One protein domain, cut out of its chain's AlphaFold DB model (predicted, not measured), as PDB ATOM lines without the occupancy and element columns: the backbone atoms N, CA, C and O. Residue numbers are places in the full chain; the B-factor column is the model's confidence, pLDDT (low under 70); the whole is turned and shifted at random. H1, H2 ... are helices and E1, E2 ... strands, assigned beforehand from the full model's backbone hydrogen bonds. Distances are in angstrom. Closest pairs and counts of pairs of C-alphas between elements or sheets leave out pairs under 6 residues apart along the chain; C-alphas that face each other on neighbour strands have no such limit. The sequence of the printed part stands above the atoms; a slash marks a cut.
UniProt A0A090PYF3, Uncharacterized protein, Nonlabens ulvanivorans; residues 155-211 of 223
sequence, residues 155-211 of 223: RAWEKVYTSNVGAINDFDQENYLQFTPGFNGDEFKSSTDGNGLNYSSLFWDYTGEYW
ATOM      1  N   ARG A 155      28.019 -23.510   1.129       91.56
ATOM      2  CA  ARG A 155      27.727 -23.997  -0.229       91.56
ATOM      3  C   ARG A 155      27.671 -25.521  -0.313       91.56
ATOM      4  O   ARG A 155      27.004 -26.034  -1.205       91.56
ATOM      5  N   ALA A 156      28.404 -26.209   0.559       94.94
ATOM      6  CA  ALA A 156      28.364 -27.652   0.732       94.94
ATOM      7  C   ALA A 156      28.856 -28.019   2.140       94.94
ATOM      8  O   ALA A 156      29.775 -27.388   2.664       94.94
ATOM      9  N   TRP A 157      28.264 -29.062   2.703       95.69
ATOM     10  CA  TRP A 157      28.648 -29.729   3.937       95.69
ATOM     11  C   TRP A 157      29.383 -31.009   3.578       95.69
ATOM     12  O   TRP A 157      28.847 -31.827   2.839       95.69
ATOM     13  N   GLU A 158      30.600 -31.181   4.082       96.62
ATOM     14  CA  GLU A 158      31.411 -32.371   3.838       96.62
ATOM     15  C   GLU A 158      31.312 -33.338   5.024       96.62
ATOM     16  O   GLU A 158      31.524 -32.958   6.178       96.62
ATOM     17  N   LYS A 159      31.012 -34.608   4.744       95.56
ATOM     18  CA  LYS A 159      30.936 -35.669   5.746       95.56
ATOM     19  C   LYS A 159      32.313 -35.920   6.345       95.56
ATOM     20  O   LYS A 159      33.263 -36.237   5.636       95.56
ATOM     21  N   VAL A 160      32.400 -35.869   7.671       94.62
ATOM     22  CA  VAL A 160      33.641 -36.152   8.415       94.62
ATOM     23  C   VAL A 160      33.666 -37.547   9.041       94.62
ATOM     24  O   VAL A 160      34.722 -38.016   9.465       94.62
ATOM     25  N   TYR A 161      32.510 -38.209   9.137       92.75
ATOM     26  CA  TYR A 161      32.364 -39.499   9.800       92.75
ATOM     27  C   TYR A 161      31.094 -40.225   9.337       92.75
ATOM     28  O   TYR A 161      30.045 -39.601   9.197       92.75
ATOM     29  N   THR A 162      31.186 -41.546   9.174       90.81
ATOM     30  CA  THR A 162      30.041 -42.454   9.021       90.81
ATOM     31  C   THR A 162      30.003 -43.377  10.238       90.81
ATOM     32  O   THR A 162      31.025 -43.968  10.601       90.81
ATOM     33  N   SER A 163      28.840 -43.498  10.879       88.00
ATOM     34  CA  SER A 163      28.652 -44.376  12.037       88.00
ATOM     35  C   SER A 163      28.800 -45.851  11.657       88.00
ATOM     36  O   SER A 163      28.302 -46.289  10.628       88.00
ATOM     37  N   ASN A 164      29.424 -46.647  12.532       87.00
ATOM     38  CA  ASN A 164      29.438 -48.116  12.418       87.00
ATOM     39  C   ASN A 164      28.253 -48.781  13.149       87.00
ATOM     40  O   ASN A 164      28.225 -50.001  13.317       87.00
ATOM     41  N   VAL A 165      27.325 -47.975  13.666       88.44
ATOM     42  CA  VAL A 165      26.148 -48.398  14.432       88.44
ATOM     43  C   VAL A 165      24.895 -47.984  13.668       88.44
ATOM     44  O   VAL A 165      24.814 -46.842  13.221       88.44
ATOM     45  N   GLY A 166      23.920 -48.890  13.581       87.12
ATOM     46  CA  GLY A 166      22.685 -48.710  12.813       87.12
ATOM     47  C   GLY A 166      22.586 -49.698  11.650       87.12
ATOM     48  O   GLY A 166      23.506 -50.481  11.403       87.12
ATOM     49  N   ALA A 167      21.445 -49.696  10.962       88.88
ATOM     50  CA  ALA A 167      21.318 -50.410   9.699       88.88
ATOM     51  C   ALA A 167      22.037 -49.610   8.607       88.88
ATOM     52  O   ALA A 167      21.738 -48.431   8.414       88.88
ATOM     53  N   ILE A 168      22.968 -50.264   7.907       88.25
ATOM     54  CA  ILE A 168      23.645 -49.670   6.750       88.25
ATOM     55  C   ILE A 168      22.590 -49.317   5.704       88.25
ATOM     56  O   ILE A 168      21.729 -50.146   5.393       88.25
ATOM     57  N   ASN A 169      22.676 -48.113   5.157       88.75
ATOM     58  CA  ASN A 169      21.790 -47.644   4.101       88.75
ATOM     59  C   ASN A 169      22.569 -46.850   3.041       88.75
ATOM     60  O   ASN A 169      23.741 -46.524   3.216       88.75
ATOM     61  N   ASP A 170      21.924 -46.556   1.913       88.62
ATOM     62  CA  ASP A 170      22.600 -45.935   0.769       88.62
ATOM     63  C   ASP A 170      23.094 -44.508   1.061       88.62
ATOM     64  O   ASP A 170      24.099 -44.087   0.489       88.62
ATOM     65  N   PHE A 171      22.477 -43.800   2.013       89.88
ATOM     66  CA  PHE A 171      22.923 -42.471   2.437       89.88
ATOM     67  C   PHE A 171      24.303 -42.500   3.108       89.88
ATOM     68  O   PHE A 171      25.029 -41.510   3.077       89.88
ATOM     69  N   ASP A 172      24.736 -43.650   3.642       91.44
ATOM     70  CA  ASP A 172      26.075 -43.805   4.225       91.44
ATOM     71  C   ASP A 172      27.198 -43.551   3.200       91.44
ATOM     72  O   ASP A 172      28.337 -43.259   3.589       91.44
ATOM     73  N   GLN A 173      26.890 -43.643   1.899       93.75
ATOM     74  CA  GLN A 173      27.813 -43.394   0.787       93.75
ATOM     75  C   GLN A 173      27.922 -41.905   0.419       93.75
ATOM     76  O   GLN A 173      28.915 -41.509  -0.189       93.75
ATOM     77  N   GLU A 174      26.968 -41.069   0.835       95.94
ATOM     78  CA  GLU A 174      26.933 -39.635   0.526       95.94
ATOM     79  C   GLU A 174      27.985 -38.885   1.342       95.94
ATOM     80  O   GLU A 174      28.008 -38.962   2.571       95.94
ATOM     81  N   ASN A 175      28.894 -38.177   0.682       97.06
ATOM     82  CA  ASN A 175      29.986 -37.448   1.329       97.06
ATOM     83  C   ASN A 175      29.775 -35.937   1.327       97.06
ATOM     84  O   ASN A 175      30.431 -35.248   2.107       97.06
ATOM     85  N   TYR A 176      28.868 -35.419   0.498       97.81
ATOM     86  CA  TYR A 176      28.534 -34.001   0.478       97.81
ATOM     87  C   TYR A 176      27.033 -33.774   0.511       97.81
ATOM     88  O   TYR A 176      26.284 -34.504  -0.132       97.81
ATOM     89  N   LEU A 177      26.614 -32.715   1.204       96.94
ATOM     90  CA  LEU A 177      25.251 -32.195   1.172       96.94
ATOM     91  C   LEU A 177      25.250 -30.711   0.818       96.94
ATOM     92  O   LEU A 177      26.136 -29.965   1.227       96.94
ATOM     93  N   GLN A 178      24.242 -30.256   0.090       96.00
ATOM     94  CA  GLN A 178      23.952 -28.838  -0.111       96.00
ATOM     95  C   GLN A 178      22.480 -28.608   0.190       96.00
ATOM     96  O   GLN A 178      21.654 -29.376  -0.286       96.00
ATOM     97  N   PHE A 179      22.167 -27.536   0.910       94.88
ATOM     98  CA  PHE A 179      20.797 -27.131   1.210       94.88
ATOM     99  C   PHE A 179      20.496 -25.809   0.511       94.88
ATOM    100  O   PHE A 179      21.324 -24.894   0.511       94.88
ATOM    101  N   THR A 180      19.329 -25.713  -0.116       90.81
ATOM    102  CA  THR A 180      18.892 -24.525  -0.851       90.81
ATOM    103  C   THR A 180      17.405 -24.271  -0.634       90.81
ATOM    104  O   THR A 180      16.635 -25.230  -0.596       90.81
ATOM    105  N   PRO A 181      16.975 -22.999  -0.559       85.06
ATOM    106  CA  PRO A 181      15.554 -22.689  -0.508       85.06
ATOM    107  C   PRO A 181      14.909 -23.074  -1.843       85.06
ATOM    108  O   PRO A 181      15.387 -22.663  -2.907       85.06
ATOM    109  N   GLY A 182      13.833 -23.855  -1.797       75.62
ATOM    110  CA  GLY A 182      13.055 -24.218  -2.980       75.62
ATOM    111  C   GLY A 182      11.731 -23.456  -3.058       75.62
ATOM    112  O   GLY A 182      11.287 -22.810  -2.110       75.62
ATOM    113  N   PHE A 183      11.086 -23.491  -4.228       66.44
ATOM    114  CA  PHE A 183       9.837 -22.750  -4.469       66.44
ATOM    115  C   PHE A 183       8.606 -23.375  -3.784       66.44
ATOM    116  O   PHE A 183       7.643 -22.657  -3.529       66.44
ATOM    117  N   ASN A 184       8.630 -24.688  -3.512       69.00
ATOM    118  CA  ASN A 184       7.514 -25.476  -2.961       69.00
ATOM    119  C   ASN A 184       7.951 -26.388  -1.791       69.00
ATOM    120  O   ASN A 184       7.338 -27.425  -1.557       69.00
ATOM    121  N   GLY A 185       9.007 -26.006  -1.075       74.94
ATOM    122  CA  GLY A 185       9.686 -26.831  -0.074       74.94
ATOM    123  C   GLY A 185      11.191 -26.658  -0.223       74.94
ATOM    124  O   GLY A 185      11.652 -26.326  -1.315       74.94
ATOM    125  N   ASP A 186      11.951 -26.813   0.856       87.00
ATOM    126  CA  ASP A 186      13.401 -26.698   0.758       87.00
ATOM    127  C   ASP A 186      14.003 -27.913   0.060       87.00
ATOM    128  O   ASP A 186      13.538 -29.043   0.212       87.00
ATOM    129  N   GLU A 187      15.062 -27.679  -0.708       93.00
ATOM    130  CA  GLU A 187      15.729 -28.706  -1.497       93.00
ATOM    131  C   GLU A 187      17.103 -29.016  -0.907       93.00
ATOM    132  O   GLU A 187      17.851 -28.113  -0.521       93.00
ATOM    133  N   PHE A 188      17.475 -30.293  -0.907       94.88
ATOM    134  CA  PHE A 188      18.848 -30.711  -0.674       94.88
ATOM    135  C   PHE A 188      19.413 -31.450  -1.881       94.88
ATOM    136  O   PHE A 188      18.692 -32.086  -2.654       94.88
ATOM    137  N   LYS A 189      20.733 -31.391  -2.024       95.94
ATOM    138  CA  LYS A 189      21.501 -32.210  -2.962       95.94
ATOM    139  C   LYS A 189      22.506 -33.046  -2.208       95.94
ATOM    140  O   LYS A 189      23.042 -32.576  -1.206       95.94
ATOM    141  N   SER A 190      22.795 -34.235  -2.719       97.12
ATOM    142  CA  SER A 190      23.843 -35.099  -2.181       97.12
ATOM    143  C   SER A 190      24.819 -35.549  -3.265       97.12
ATOM    144  O   SER A 190      24.501 -35.516  -4.459       97.12
ATOM    145  N   SER A 191      26.047 -35.851  -2.855       97.88
ATOM    146  CA  SER A 191      27.093 -36.385  -3.721       97.88
ATOM    147  C   SER A 191      27.907 -37.451  -2.999       97.88
ATOM    148  O   SER A 191      28.371 -37.251  -1.871       97.88
ATOM    149  N   THR A 192      28.153 -38.548  -3.706       97.25
ATOM    150  CA  THR A 192      29.008 -39.670  -3.306       97.25
ATOM    151  C   THR A 192      30.485 -39.436  -3.625       97.25
ATOM    152  O   THR A 192      31.332 -40.274  -3.298       97.25
ATOM    153  N   ASP A 193      30.822 -38.291  -4.231       97.50
ATOM    154  CA  ASP A 193      32.196 -37.921  -4.552       97.50
ATOM    155  C   ASP A 193      33.112 -38.004  -3.322       97.50
ATOM    156  O   ASP A 193      32.707 -37.752  -2.190       97.50
ATOM    157  N   GLY A 194      34.379 -38.368  -3.529       95.00
ATOM    158  CA  GLY A 194      35.333 -38.499  -2.427       95.00
ATOM    159  C   GLY A 194      35.598 -37.176  -1.699       95.00
ATOM    160  O   GLY A 194      35.608 -36.112  -2.310       95.00
ATOM    161  N   ASN A 195      35.876 -37.263  -0.399       95.00
ATOM    162  CA  ASN A 195      36.267 -36.134   0.450       95.00
ATOM    163  C   ASN A 195      37.465 -35.319  -0.091       95.00
ATOM    164  O   ASN A 195      38.338 -35.836  -0.794       95.00
ATOM    165  N   GLY A 196      37.559 -34.053   0.323       93.81
ATOM    166  CA  GLY A 196      38.633 -33.119  -0.033       93.81
ATOM    167  C   GLY A 196      38.523 -32.468  -1.418       93.81
ATOM    168  O   GLY A 196      39.480 -31.829  -1.867       93.81
ATOM    169  N   LEU A 197      37.393 -32.614  -2.115       94.88
ATOM    170  CA  LEU A 197      37.160 -31.943  -3.392       94.88
ATOM    171  C   LEU A 197      36.744 -30.479  -3.220       94.88
ATOM    172  O   LEU A 197      36.102 -30.074  -2.255       94.88
ATOM    173  N   ASN A 198      37.087 -29.668  -4.223       93.56
ATOM    174  CA  ASN A 198      36.573 -28.307  -4.325       93.56
ATOM    175  C   ASN A 198      35.101 -28.332  -4.743       93.56
ATOM    176  O   ASN A 198      34.734 -29.091  -5.637       93.56
ATOM    177  N   TYR A 199      34.300 -27.407  -4.205       92.88
ATOM    178  CA  TYR A 199      32.875 -27.263  -4.536       92.88
ATOM    179  C   TYR A 199      32.580 -27.275  -6.047       92.88
ATOM    180  O   TYR A 199      31.641 -27.919  -6.495       92.88
ATOM    181  N   SER A 200      33.393 -26.587  -6.856       95.00
ATOM    182  CA  SER A 200      33.206 -26.512  -8.315       95.00
ATOM    183  C   SER A 200      33.412 -27.838  -9.051       95.00
ATOM    184  O   SER A 200      33.103 -27.919 -10.236       95.00
ATOM    185  N   SER A 201      34.008 -28.823  -8.384       95.94
ATOM    186  CA  SER A 201      34.302 -30.147  -8.930       95.94
ATOM    187  C   SER A 201      33.302 -31.207  -8.479       95.94
ATOM    188  O   SER A 201      33.400 -32.325  -8.970       95.94
ATOM    189  N   LEU A 202      32.390 -30.869  -7.560       96.31
ATOM    190  CA  LEU A 202      31.391 -31.801  -7.051       96.31
ATOM    191  C   LEU A 202      30.345 -32.106  -8.121       96.31
ATOM    192  O   LEU A 202      29.794 -31.198  -8.755       96.31
ATOM    193  N   PHE A 203      30.046 -33.387  -8.276       97.00
ATOM    194  CA  PHE A 203      28.927 -33.882  -9.050       97.00
ATOM    195  C   PHE A 203      27.782 -34.266  -8.106       97.00
ATOM    196  O   PHE A 203      27.903 -35.187  -7.307       97.00
ATOM    197  N   TRP A 204      26.668 -33.534  -8.178       96.81
ATOM    198  CA  TRP A 204      25.483 -33.800  -7.358       96.81
ATOM    199  C   TRP A 204      24.696 -34.979  -7.937       96.81
ATOM    200  O   TRP A 204      24.070 -34.844  -8.990       96.81
ATOM    201  N   ASP A 205      24.745 -36.116  -7.248       95.75
ATOM    202  CA  ASP A 205      24.146 -37.388  -7.663       95.75
ATOM    203  C   ASP A 205      22.626 -37.407  -7.471       95.75
ATOM    204  O   ASP A 205      21.894 -38.016  -8.256       95.75
ATOM    205  N   TYR A 206      22.144 -36.717  -6.436       94.88
ATOM    206  CA  TYR A 206      20.736 -36.701  -6.062       94.88
ATOM    207  C   TYR A 206      20.265 -35.295  -5.684       94.88
ATOM    208  O   TYR A 206      21.035 -34.428  -5.267       94.88
ATOM    209  N   THR A 207      18.971 -35.056  -5.869       95.00
ATOM    210  CA  THR A 207      18.264 -33.859  -5.407       95.00
ATOM    211  C   THR A 207      16.918 -34.299  -4.854       95.00
ATOM    212  O   THR A 207      16.206 -35.058  -5.513       95.00
ATOM    213  N   GLY A 208      16.578 -33.830  -3.661       91.94
ATOM    214  CA  GLY A 208      15.319 -34.133  -2.993       91.94
ATOM    215  C   GLY A 208      14.825 -32.960  -2.161       91.94
ATOM    216  O   GLY A 208      15.495 -31.937  -2.055       91.94
ATOM    217  N   GLU A 209      13.649 -33.123  -1.571       92.50
ATOM    218  CA  GLU A 209      13.072 -32.160  -0.633       92.50
ATOM    219  C   GLU A 209      13.443 -32.544   0.805       92.50
ATOM    220  O   GLU A 209      13.615 -33.730   1.108       92.50
ATOM    221  N   TYR A 210      13.567 -31.555   1.686       88.25
ATOM    222  CA  TYR A 210      13.717 -31.770   3.122       88.25
ATOM    223  C   TYR A 210      12.820 -30.817   3.912       88.25
ATOM    224  O   TYR A 210      12.416 -29.758   3.435       88.25
ATOM    225  N   TRP A 211      12.534 -31.202   5.146       84.25
ATOM    226  CA  TRP A 211      11.906 -30.357   6.148       84.25
ATOM    227  C   TRP A 211      12.581 -30.611   7.491       84.25
ATOM    228  O   TRP A 211      13.316 -31.586   7.663       84.25
TER     229      TRP A 211
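Overview. This is residues 155 to 211 of the 223 residues of an uncharacterized protein of Nonlabens ulvanivorans (UniProt A0A090PYF3). Little regular structure: a small, strongly twisted antiparallel sheet of three strands, E1 - E2 - E3, with two long loops, residues 155 to 169 and 192 to 205, and the short helix H1 beyond the start of E1. Residues 155 to 169 pair briefly with E1, 157 to 158 with 176 to 177, then swing out to short helix H1; residues 192 to 205 loop from E2 back to E3. The printed part has 57 residues, 20 of them in named elements, H1 E1 E2 E3 along the chain, and these 20 are mostly strand; the whole is only just compact, close to loose, with a radius of gyration of the C-alphas of 12.1 A and spans of 36 by 27 by 15 A.

Along the chain. E2, residues 186 to 191, measures 17.4 A; E1 is 176 to 180, 13.6 A; E3, 206 to 210, ends at C-alpha (13.717, -31.770, 3.122). H1, 170 to 173, begins at C-alpha (22.600, -45.935, 0.769).

Arrangement. The strands form a meander, each the antiparallel neighbour of the one before. N 178 and O 189 are 2.9 A apart, N 188 and O 208 2.8 A, both within hydrogen-bond range. H1, too short for an O i to N i+4 pair, is only just not on the sheet, with 4 pairs of C-alphas within 10 A.

Size, cuts and confidence. The printed part has no cut; E2 to E3 is a long link. Residues 183 to 184 are under pLDDT 70.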